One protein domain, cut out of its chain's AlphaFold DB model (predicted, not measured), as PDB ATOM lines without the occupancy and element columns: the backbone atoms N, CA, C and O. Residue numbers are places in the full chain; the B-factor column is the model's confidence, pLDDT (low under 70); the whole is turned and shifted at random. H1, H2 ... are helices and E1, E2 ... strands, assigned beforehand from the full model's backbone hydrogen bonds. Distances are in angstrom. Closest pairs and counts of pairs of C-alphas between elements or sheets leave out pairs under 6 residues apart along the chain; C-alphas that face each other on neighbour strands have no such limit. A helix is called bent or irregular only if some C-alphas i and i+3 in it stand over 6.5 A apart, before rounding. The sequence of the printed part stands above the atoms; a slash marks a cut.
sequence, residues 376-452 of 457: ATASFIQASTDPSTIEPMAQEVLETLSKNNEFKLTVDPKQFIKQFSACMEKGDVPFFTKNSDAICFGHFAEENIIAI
ATOM      1  N   ALA A 376       8.799  15.939 -22.772       90.12
ATOM      2  CA  ALA A 376       8.139  16.774 -23.769       90.12
ATOM      3  C   ALA A 376       7.176  15.959 -24.650       90.12
ATOM      4  O   ALA A 376       7.511  14.869 -25.118       90.12
ATOM      5  N   THR A 377       6.007  16.528 -24.942       89.69
ATOM      6  CA  THR A 377       4.954  15.881 -25.740       89.69
ATOM      7  C   THR A 377       5.451  15.420 -27.113       89.69
ATOM      8  O   THR A 377       5.149  14.310 -27.554       89.69
ATOM      9  N   ALA A 378       6.313  16.223 -27.746       88.88
ATOM     10  CA  ALA A 378       6.942  15.899 -29.024       88.88
ATOM     11  C   ALA A 378       7.739  14.581 -28.998       88.88
ATOM     12  O   ALA A 378       7.756  13.864 -30.000       88.88
ATOM     13  N   SER A 379       8.346  14.218 -27.862       93.31
ATOM     14  CA  SER A 379       9.075  12.952 -27.722       93.31
ATOM     15  C   SER A 379       8.131  11.753 -27.787       93.31
ATOM     16  O   SER A 379       8.451  10.753 -28.431       93.31
ATOM     17  N   PHE A 380       6.935  11.856 -27.197       92.56
ATOM     18  CA  PHE A 380       5.912  10.818 -27.334       92.56
ATOM     19  C   PHE A 380       5.422  10.714 -28.778       92.56
ATOM     20  O   PHE A 380       5.341   9.616 -29.326       92.56
ATOM     21  N   ILE A 381       5.169  11.848 -29.438       88.50
ATOM     22  CA  ILE A 381       4.762  11.857 -30.850       88.50
ATOM     23  C   ILE A 381       5.823  11.170 -31.712       88.50
ATOM     24  O   ILE A 381       5.481  10.332 -32.548       88.50
ATOM     25  N   GLN A 382       7.105  11.466 -31.489       88.19
ATOM     26  CA  GLN A 382       8.206  10.827 -32.202       88.19
ATOM     27  C   GLN A 382       8.254   9.316 -31.930       88.19
ATOM     28  O   GLN A 382       8.306   8.535 -32.880       88.19
ATOM     29  N   ALA A 383       8.163   8.889 -30.668       89.56
ATOM     30  CA  ALA A 383       8.182   7.470 -30.306       89.56
ATOM     31  C   ALA A 383       6.994   6.682 -30.892       89.56
ATOM     32  O   ALA A 383       7.111   5.512 -31.242       89.56
ATOM     33  N   SER A 384       5.841   7.327 -31.085       85.69
ATOM     34  CA  SER A 384       4.671   6.674 -31.693       85.69
ATOM     35  C   SER A 384       4.894   6.246 -33.154       85.69
ATOM     36  O   SER A 384       4.140   5.424 -33.680       85.69
ATOM     37  N   THR A 385       5.931   6.778 -33.813       82.19
ATOM     38  CA  THR A 385       6.251   6.463 -35.214       82.19
ATOM     39  C   THR A 385       6.995   5.138 -35.393       82.19
ATOM     40  O   THR A 385       7.045   4.622 -36.508       82.19
ATOM     41  N   ASP A 386       7.536   4.555 -34.323       85.12
ATOM     42  CA  ASP A 386       8.245   3.277 -34.372       85.12
ATOM     43  C   ASP A 386       7.902   2.425 -33.134       85.12
ATOM     44  O   ASP A 386       8.308   2.783 -32.023       85.12
ATOM     45  N   PRO A 387       7.217   1.272 -33.302       86.38
ATOM     46  CA  PRO A 387       6.880   0.364 -32.202       86.38
ATOM     47  C   PRO A 387       8.060   0.014 -31.297       86.38
ATOM     48  O   PRO A 387       7.886  -0.157 -30.092       86.38
ATOM     49  N   SER A 388       9.262  -0.100 -31.869       90.12
ATOM     50  CA  SER A 388      10.462  -0.493 -31.130       90.12
ATOM     51  C   SER A 388      10.928   0.562 -30.124       90.12
ATOM     52  O   SER A 388      11.682   0.243 -29.208       90.12
ATOM     53  N   THR A 389      10.445   1.801 -30.250       93.88
ATOM     54  CA  THR A 389      10.818   2.930 -29.386       93.88
ATOM     55  C   THR A 389       9.850   3.167 -28.226       93.88
ATOM     56  O   THR A 389      10.184   3.894 -27.291       93.88
ATOM     57  N   ILE A 390       8.683   2.513 -28.221       93.69
ATOM     58  CA  ILE A 390       7.641   2.715 -27.201       93.69
ATOM     59  C   ILE A 390       8.093   2.239 -25.821       93.69
ATOM     60  O   ILE A 390       7.945   2.962 -24.838       93.69
ATOM     61  N   GLU A 391       8.657   1.033 -25.734       96.50
ATOM     62  CA  GLU A 391       9.171   0.509 -24.468       96.50
ATOM     63  C   GLU A 391      10.364   1.335 -23.941       96.50
ATOM     64  O   GLU A 391      10.320   1.717 -22.770       96.50
ATOM     65  N   PRO A 392      11.374   1.695 -24.763       97.56
ATOM     66  CA  PRO A 392      12.409   2.650 -24.361       97.56
ATOM     67  C   PRO A 392      11.856   3.979 -23.828       97.56
ATOM     68  O   PRO A 392      12.312   4.454 -22.792       97.56
ATOM     69  N   MET A 393      10.834   4.548 -24.473       97.50
ATOM     70  CA  MET A 393      10.192   5.788 -24.020       97.50
ATOM     71  C   MET A 393       9.488   5.612 -22.662       97.50
ATOM     72  O   MET A 393       9.595   6.462 -21.779       97.50
ATOM     73  N   ALA A 394       8.813   4.482 -22.439       97.44
ATOM     74  CA  ALA A 394       8.232   4.165 -21.135       97.44
ATOM     75  C   ALA A 394       9.310   4.026 -20.040       97.44
ATOM     76  O   ALA A 394       9.113   4.471 -18.907       97.44
ATOM     77  N   GLN A 395      10.460   3.429 -20.370       97.50
ATOM     78  CA  GLN A 395      11.601   3.330 -19.457       97.50
ATOM     79  C   GLN A 395      12.189   4.710 -19.142       97.50
ATOM     80  O   GLN A 395      12.446   4.996 -17.974       97.50
ATOM     81  N   GLU A 396      12.317   5.594 -20.135       97.44
ATOM     82  CA  GLU A 396      12.778   6.976 -19.951       97.44
ATOM     83  C   GLU A 396      11.892   7.753 -18.962       97.44
ATOM     84  O   GLU A 396      12.405   8.432 -18.068       97.44
ATOM     85  N   VAL A 397      10.566   7.594 -19.048       97.25
ATOM     86  CA  VAL A 397       9.620   8.180 -18.082       97.25
ATOM     87  C   VAL A 397       9.900   7.681 -16.658       97.25
ATOM     88  O   VAL A 397      10.020   8.484 -15.727       97.25
ATOM     89  N   LEU A 398      10.051   6.365 -16.470       97.19
ATOM     90  CA  LEU A 398      10.347   5.774 -15.157       97.19
ATOM     91  C   LEU A 398      11.713   6.214 -14.614       97.19
ATOM     92  O   LEU A 398      11.847   6.487 -13.418       97.19
ATOM     93  N   GLU A 399      12.727   6.293 -15.472       96.62
ATOM     94  CA  GLU A 399      14.059   6.767 -15.105       96.62
ATOM     95  C   GLU A 399      14.044   8.232 -14.678       96.62
ATOM     96  O   GLU A 399      14.673   8.581 -13.679       96.62
ATOM     97  N   THR A 400      13.319   9.079 -15.407       95.69
ATOM     98  CA  THR A 400      13.193  10.511 -15.114       95.69
ATOM     99  C   THR A 400      12.549  10.720 -13.747       95.69
ATOM    100  O   THR A 400      13.102  11.420 -12.895       95.69
ATOM    101  N   LEU A 401      11.447  10.014 -13.474       94.88
ATOM    102  CA  LEU A 401      10.802  10.019 -12.161       94.88
ATOM    103  C   LEU A 401      11.704   9.462 -11.050       94.88
ATOM    104  O   LEU A 401      11.673   9.964  -9.930       94.88
ATOM    105  N   SER A 402      12.520   8.443 -11.340       94.06
ATOM    106  CA  SER A 402      13.431   7.833 -10.357       94.06
ATOM    107  C   SER A 402      14.627   8.721 -10.012       94.06
ATOM    108  O   SER A 402      15.076   8.729  -8.866       94.06
ATOM    109  N   LYS A 403      15.156   9.452 -11.003       95.06
ATOM    110  CA  LYS A 403      16.248  10.425 -10.834       95.06
ATOM    111  C   LYS A 403      15.767  11.678 -10.102       95.06
ATOM    112  O   LYS A 403      16.571  12.346  -9.453       95.06
ATOM    113  N   ASN A 404      14.471  11.983 -10.168       89.25
ATOM    114  CA  ASN A 404      13.885  13.063  -9.394       89.25
ATOM    115  C   ASN A 404      13.904  12.717  -7.891       89.25
ATOM    116  O   ASN A 404      13.206  11.825  -7.400       89.25
ATOM    117  N   ASN A 405      14.715  13.456  -7.130       87.00
ATOM    118  CA  ASN A 405      14.870  13.230  -5.698       87.00
ATOM    119  C   ASN A 405      13.577  13.473  -4.905       87.00
ATOM    120  O   ASN A 405      13.453  12.914  -3.814       87.00
ATOM    121  N   GLU A 406      12.602  14.198  -5.452       91.00
ATOM    122  CA  GLU A 406      11.316  14.453  -4.803       91.00
ATOM    123  C   GLU A 406      10.386  13.244  -4.802       91.00
ATOM    124  O   GLU A 406       9.577  13.126  -3.889       91.00
ATOM    125  N   PHE A 407      10.497  12.323  -5.764       93.56
ATOM    126  CA  PHE A 407       9.508  11.261  -5.952       93.56
ATOM    127  C   PHE A 407      10.073   9.858  -5.713       93.56
ATOM    128  O   PHE A 407      11.272   9.589  -5.824       93.56
ATOM    129  N   LYS A 408       9.185   8.940  -5.337       95.38
ATOM    130  CA  LYS A 408       9.419   7.500  -5.246       95.38
ATOM    131  C   LYS A 408       8.409   6.795  -6.147       95.38
ATOM    132  O   LYS A 408       7.206   6.985  -5.973       95.38
ATOM    133  N   LEU A 409       8.893   5.948  -7.054       96.50
ATOM    134  CA  LEU A 409       8.030   5.096  -7.871       96.50
ATOM    135  C   LEU A 409       7.187   4.156  -6.997       96.50
ATOM    136  O   LEU A 409       7.681   3.584  -6.019       96.50
ATOM    137  N   THR A 410       5.921   3.994  -7.368       95.19
ATOM    138  CA  THR A 410       4.967   3.088  -6.702       95.19
ATOM    139  C   THR A 410       4.437   1.997  -7.622       95.19
ATOM    140  O   THR A 410       3.993   0.960  -7.134       95.19
ATOM    141  N   VAL A 411       4.519   2.206  -8.936       94.75
ATOM    142  CA  VAL A 411       4.041   1.262  -9.948       94.75
ATOM    143  C   VAL A 411       5.064   0.161 -10.233       94.75
ATOM    144  O   VAL A 411       6.276   0.393 -10.206       94.75
ATOM    145  N   ASP A 412       4.574  -1.041 -10.546       95.44
ATOM    146  CA  ASP A 412       5.401  -2.099 -11.126       95.44
ATOM    147  C   ASP A 412       5.853  -1.692 -12.545       95.44
ATOM    148  O   ASP A 412       5.000  -1.420 -13.398       95.44
ATOM    149  N   PRO A 413       7.168  -1.668 -12.848       96.31
ATOM    150  CA  PRO A 413       7.660  -1.230 -14.152       96.31
ATOM    151  C   PRO A 413       7.054  -1.992 -15.334       96.31
ATOM    152  O   PRO A 413       6.758  -1.389 -16.362       96.31
ATOM    153  N   LYS A 414       6.818  -3.306 -15.201       96.31
ATOM    154  CA  LYS A 414       6.247  -4.110 -16.292       96.31
ATOM    155  C   LYS A 414       4.782  -3.760 -16.525       96.31
ATOM    156  O   LYS A 414       4.348  -3.680 -17.673       96.31
ATOM    157  N   GLN A 415       4.021  -3.540 -15.454       95.44
ATOM    158  CA  GLN A 415       2.643  -3.066 -15.544       95.44
ATOM    159  C   GLN A 415       2.569  -1.683 -16.199       95.44
ATOM    160  O   GLN A 415       1.749  -1.499 -17.098       95.44
ATOM    161  N   PHE A 416       3.435  -0.748 -15.795       96.12
ATOM    162  CA  PHE A 416       3.479   0.589 -16.383       96.12
ATOM    163  C   PHE A 416       3.799   0.537 -17.876       96.12
ATOM    164  O   PHE A 416       3.036   1.078 -18.669       96.12
ATOM    165  N   ILE A 417       4.860  -0.177 -18.275       96.88
ATOM    166  CA  ILE A 417       5.236  -0.336 -19.689       96.88
ATOM    167  C   ILE A 417       4.061  -0.903 -20.489       96.88
ATOM    168  O   ILE A 417       3.725  -0.376 -21.542       96.88
ATOM    169  N   LYS A 418       3.361  -1.919 -19.968       95.62
ATOM    170  CA  LYS A 418       2.182  -2.483 -20.637       95.62
ATOM    171  C   LYS A 418       1.059  -1.453 -20.826       95.62
ATOM    172  O   LYS A 418       0.450  -1.414 -21.893       95.62
ATOM    173  N   GLN A 419       0.750  -0.659 -19.801       94.56
ATOM    174  CA  GLN A 419      -0.282   0.383 -19.878       94.56
ATOM    175  C   GLN A 419       0.123   1.511 -20.836       94.56
ATOM    176  O   GLN A 419      -0.696   1.960 -21.637       94.56
ATOM    177  N   PHE A 420       1.387   1.925 -20.780       95.44
ATOM    178  CA  PHE A 420       1.970   2.935 -21.651       95.44
ATOM    179  C   PHE A 420       1.926   2.496 -23.119       95.44
ATOM    180  O   PHE A 420       1.411   3.232 -23.960       95.44
ATOM    181  N   SER A 421       2.364   1.269 -23.422       94.00
ATOM    182  CA  SER A 421       2.295   0.714 -24.776       94.00
ATOM    183  C   SER A 421       0.861   0.638 -25.281       94.00
ATOM    184  O   SER A 421       0.584   1.102 -26.379       94.00
ATOM    185  N   ALA A 422      -0.080   0.164 -24.460       92.44
ATOM    186  CA  ALA A 422      -1.487   0.097 -24.852       92.44
ATOM    187  C   ALA A 422      -2.116   1.480 -25.130       92.44
ATOM    188  O   ALA A 422      -3.075   1.567 -25.894       92.44
ATOM    189  N   CYS A 423      -1.616   2.550 -24.503       92.25
ATOM    190  CA  CYS A 423      -2.007   3.932 -24.795       92.25
ATOM    191  C   CYS A 423      -1.475   4.366 -26.173       92.25
ATOM    192  O   CYS A 423      -2.240   4.739 -27.062       92.25
ATOM    193  N   MET A 424      -0.170   4.198 -26.388       90.75
ATOM    194  CA  MET A 424       0.522   4.577 -27.623       90.75
ATOM    195  C   MET A 424       0.049   3.778 -28.849       90.75
ATOM    196  O   MET A 424      -0.113   4.331 -29.933       90.75
ATOM    197  N   GLU A 425      -0.248   2.486 -28.684       88.25
ATOM    198  CA  GLU A 425      -0.774   1.593 -29.731       88.25
ATOM    199  C   GLU A 425      -2.187   1.977 -30.197       88.25
ATOM    200  O   GLU A 425      -2.610   1.616 -31.298       88.25
ATOM    201  N   LYS A 426      -2.930   2.736 -29.383       87.75
ATOM    202  CA  LYS A 426      -4.203   3.354 -29.784       87.75
ATOM    203  C   LYS A 426      -4.009   4.686 -30.513       87.75
ATOM    204  O   LYS A 426      -4.978   5.237 -31.031       87.75
ATOM    205  N   GLY A 427      -2.774   5.181 -30.572       84.44
ATOM    206  CA  GLY A 427      -2.405   6.477 -31.130       84.44
ATOM    207  C   GLY A 427      -2.686   7.659 -30.201       84.44
ATOM    208  O   GLY A 427      -2.746   8.787 -30.694       84.44
ATOM    209  N   ASP A 428      -2.883   7.413 -28.903       89.75
ATOM    210  CA  ASP A 428      -2.983   8.465 -27.892       89.75
ATOM    211  C   ASP A 428      -1.594   8.899 -27.424       89.75
ATOM    212  O   ASP A 428      -0.657   8.100 -27.355       89.75
ATOM    213  N   VAL A 429      -1.492  10.165 -27.035       91.38
ATOM    214  CA  VAL A 429      -0.315  10.709 -26.374       91.38
ATOM    215  C   VAL A 429      -0.441  10.510 -24.852       91.38
ATOM    216  O   VAL A 429      -1.426  10.964 -24.256       91.38
ATOM    217  N   PRO A 430       0.542   9.855 -24.201       93.50
ATOM    218  CA  PRO A 430       0.664   9.742 -22.751       93.50
ATOM    219  C   PRO A 430       0.409  11.065 -22.028       93.50
ATOM    220  O   PRO A 430       1.037  12.078 -22.328       93.50
ATOM    221  N   PHE A 431      -0.497  11.045 -21.051       92.50
ATOM    222  CA  PHE A 431      -0.835  12.210 -20.238       92.50
ATOM    223  C   PHE A 431      -0.529  11.920 -18.773       92.50
ATOM    224  O   PHE A 431      -0.819  10.823 -18.289       92.50
ATOM    225  N   PHE A 432       0.023  12.897 -18.061       94.12
ATOM    226  CA  PHE A 432       0.355  12.755 -16.649       94.12
ATOM    227  C   PHE A 432      -0.225  13.913 -15.856       94.12
ATOM    228  O   PHE A 432      -0.179  15.069 -16.280       94.12
ATOM    229  N   THR A 433      -0.765  13.588 -14.689       93.12
ATOM    230  CA  THR A 433      -1.303  14.569 -13.751       93.12
ATOM    231  C   THR A 433      -0.554  14.508 -12.435       93.12
ATOM    232  O   THR A 433      -0.136  13.440 -11.988       93.12
ATOM    233  N   LYS A 434      -0.395  15.665 -11.802       91.69
ATOM    234  CA  LYS A 434       0.027  15.788 -10.414       91.69
ATOM    235  C   LYS A 434      -1.192  16.137  -9.576       91.69
ATOM    236  O   LYS A 434      -1.921  17.067  -9.903       91.69
ATOM    237  N   ASN A 435      -1.399  15.401  -8.492       88.94
ATOM    238  CA  ASN A 435      -2.398  15.710  -7.481       88.94
ATOM    239  C   ASN A 435      -1.747  15.609  -6.108       88.94
ATOM    240  O   ASN A 435      -1.438  14.505  -5.651       88.94
ATOM    241  N   SER A 436      -1.557  16.750  -5.445       87.50
ATOM    242  CA  SER A 436      -0.866  16.800  -4.157       87.50
ATOM    243  C   SER A 436       0.512  16.128  -4.256       87.50
ATOM    244  O   SER A 436       1.384  16.579  -5.004       87.50
ATOM    245  N   ASP A 437       0.683  15.011  -3.555       90.75
ATOM    246  CA  ASP A 437       1.922  14.252  -3.499       90.75
ATOM    247  C   ASP A 437       2.012  13.146  -4.560       90.75
ATOM    248  O   ASP A 437       3.017  12.448  -4.603       90.75
ATOM    249  N   ALA A 438       1.008  12.938  -5.413       93.19
ATOM    250  CA  ALA A 438       0.984  11.830  -6.368       93.19
ATOM    251  C   ALA A 438       1.155  12.298  -7.818       93.19
ATOM    252  O   ALA A 438       0.538  13.275  -8.242       93.19
ATOM    253  N   ILE A 439       1.942  11.547  -8.594       94.62
ATOM    254  CA  ILE A 439       1.957  11.605 -10.058       94.62
ATOM    255  C   ILE A 439       1.163  10.417 -10.588       94.62
ATOM    256  O   ILE A 439       1.412   9.275 -10.190       94.62
ATOM    257  N   CYS A 440       0.234  10.687 -11.499       94.38
ATOM    258  CA  CYS A 440      -0.679   9.709 -12.073       94.38
ATOM    259  C   CYS A 440      -0.532   9.639 -13.594       94.38
ATOM    260  O   CYS A 440      -0.242  10.643 -14.243       94.38
ATOM    261  N   PHE A 441      -0.766   8.456 -14.161       93.69
ATOM    262  CA  PHE A 441      -0.864   8.243 -15.605       93.69
ATOM    263  C   PHE A 441      -2.337   8.320 -16.055       93.69
ATOM    264  O   PHE A 441      -3.144   7.457 -15.707       93.69
ATOM    265  N   GLY A 442      -2.688   9.362 -16.815       87.56
ATOM    266  CA  GLY A 442      -4.050   9.694 -17.255       87.56
ATOM    267  C   GLY A 442      -4.612  10.993 -16.648       87.56
ATOM    268  O   GLY A 442      -3.959  11.658 -15.842       87.56
ATOM    269  N   HIS A 443      -5.836  11.369 -17.051       72.81
ATOM    270  CA  HIS A 443      -6.518  12.590 -16.572       72.81
ATOM    271  C   HIS A 443      -7.045  12.494 -15.131       72.81
ATOM    272  O   HIS A 443      -7.176  13.518 -14.465       72.81
ATOM    273  N   PHE A 444      -7.375  11.292 -14.651       68.12
ATOM    274  CA  PHE A 444      -8.011  11.111 -13.346       68.12
ATOM    275  C   PHE A 444      -6.983  10.698 -12.297       68.12
ATOM    276  O   PHE A 444      -6.332   9.659 -12.413       68.12
ATOM    277  N   ALA A 445      -6.862  11.522 -11.259       60.41
ATOM    278  CA  ALA A 445      -5.800  11.466 -10.259       60.41
ATOM    279  C   ALA A 445      -5.813  10.232  -9.331       60.41
ATOM    280  O   ALA A 445      -4.983  10.146  -8.432       60.41
ATOM    281  N   GLU A 446      -6.747   9.294  -9.501       63.34
ATOM    282  CA  GLU A 446      -6.929   8.173  -8.567       63.34
ATOM    283  C   GLU A 446      -6.692   6.792  -9.194       63.34
ATOM    284  O   GLU A 446      -6.511   5.819  -8.466       63.34
ATOM    285  N   GLU A 447      -6.649   6.670 -10.526       67.75
ATOM    286  CA  GLU A 447      -6.738   5.346 -11.164       67.75
ATOM    287  C   GLU A 447      -5.378   4.700 -11.477       67.75
ATOM    288  O   GLU A 447      -5.296   3.475 -11.532       67.75
ATOM    289  N   ASN A 448      -4.293   5.474 -11.634       87.12
ATOM    290  CA  ASN A 448      -2.959   4.938 -11.959       87.12
ATOM    291  C   ASN A 448      -1.823   5.775 -11.346       87.12
ATOM    292  O   ASN A 448      -1.094   6.469 -12.058       87.12
ATOM    293  N   ILE A 449      -1.662   5.723 -10.022       93.75
ATOM    294  CA  ILE A 449      -0.538   6.380  -9.336       93.75
ATOM    295  C   ILE A 449       0.771   5.689  -9.744       93.75
ATOM    296  O   ILE A 449       0.932   4.486  -9.542       93.75
ATOM    297  N   ILE A 450       1.712   6.452 -10.306       96.31
ATOM    298  CA  ILE A 450       3.020   5.944 -10.751       96.31
ATOM    299  C   ILE A 450       4.162   6.359  -9.828       96.31
ATOM    300  O   ILE A 450       5.141   5.622  -9.680       96.31
ATOM    301  N   ALA A 451       4.024   7.496  -9.146       96.12
ATOM    302  CA  ALA A 451       4.996   7.975  -8.176       96.12
ATOM    303  C   ALA A 451       4.324   8.778  -7.059       96.12
ATOM    304  O   ALA A 451       3.286   9.397  -7.272       96.12
ATOM    305  N   ILE A 452       4.933   8.770  -5.873       95.38
ATOM    306  CA  ILE A 452       4.523   9.583  -4.722       95.38
ATOM    307  C   ILE A 452       5.696  10.420  -4.218       95.38
ATOM    308  O   ILE A 452       6.845   9.970  -4.258       95.38
TER     309      ILE A 452
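Overview. This is residues 376 to 452 of the 457 residues of a protein of Parachlamydia acanthamoebae (UniProt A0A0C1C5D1). A long helix, H2, runs along the body, with H1 packed on its early residues 389 to 393 and H3 packed on it as well; a small, twisted sheet of four strands sits at the end away from H1. H2 only grazes this sheet, with its residues 398 to 402, and H3 only grazes it, with its residues 413 to 420, while H1 is not on it. The printed part has 77 residues with three named helices and four named strands, in the order H1 H2 E1 H3 E2 E3 E4; the sheet runs E1 E4 E3 E2, all antiparallel, and the class is mixed, helices and strands. The whole is compact, with a radius of gyration of the C-alphas of 11.9 A, and spans 33 by 24 by 22 A.

Along the chain. H1 is residues 377 to 383, 10.1 A long, beginning at C-alpha 377 (4.954, 15.881, -25.740). H2 is residues 387 to 403, 25.4 A long, ending at C-alpha 403 (16.248, 10.425, -10.834); it is irregular, but only just: C-alphas 388 and 391 are 6.9 A apart. E1 is residues 407 to 409, 6.6 A, and H3 is residues 413 to 424, 16.3 A. E2 is residues 432 to 435, 10.0 A, E3 residues 438 to 441, 10.1 A, and E4 residues 449 to 452, 7.6 A, ending at C-alpha 452 (4.523, 9.583, -4.722).

Arrangement. H1 and H2 form a helical hairpin and touch, H2 with residues 389 to 393 alone; the closest C-alphas are those of Ala 383 and Thr 389, 5.3 A apart, and the helices run opposite ways at a steep tilt of 43 degrees. H2 and H3 touch, closest at the C-alphas of Ala 394 and Ile 417, 5.6 A, and run opposite ways at a steep tilt of 51 degrees. H2 only grazes the sheet, with residues 398 to 402, and H3 only grazes it, with residues 413 to 420. H1 is not on the sheet. E1 and E4 are antiparallel at 139 degrees, with N 408 and O 452 at 2.8 A. E4 and E3, a hairpin, are antiparallel at 157 degrees, with N 439 and O 451 at 2.9 A. E3 and E2, also a hairpin, are antiparallel at 153 degrees, with N 440 and O 433 at 2.8 A. E2, E3 and E4 make a meander, each strand the antiparallel neighbour of the one before. In H1 and H3 every O i to N i+4 pair is within hydrogen-bond range; in H2, 11 of 13 are.

Size, cuts and confidence. The two C-alphas farthest apart, those of Asp 386 and Ser 436, are 34.3 A apart. The printed part has no cut and no long link; the links H3 to E2 and E3 to E4 are short, with 7 residues each. The mean pLDDT of the printed part is 91.0, and residues 444 to 447, between E3 and E4, are under 70.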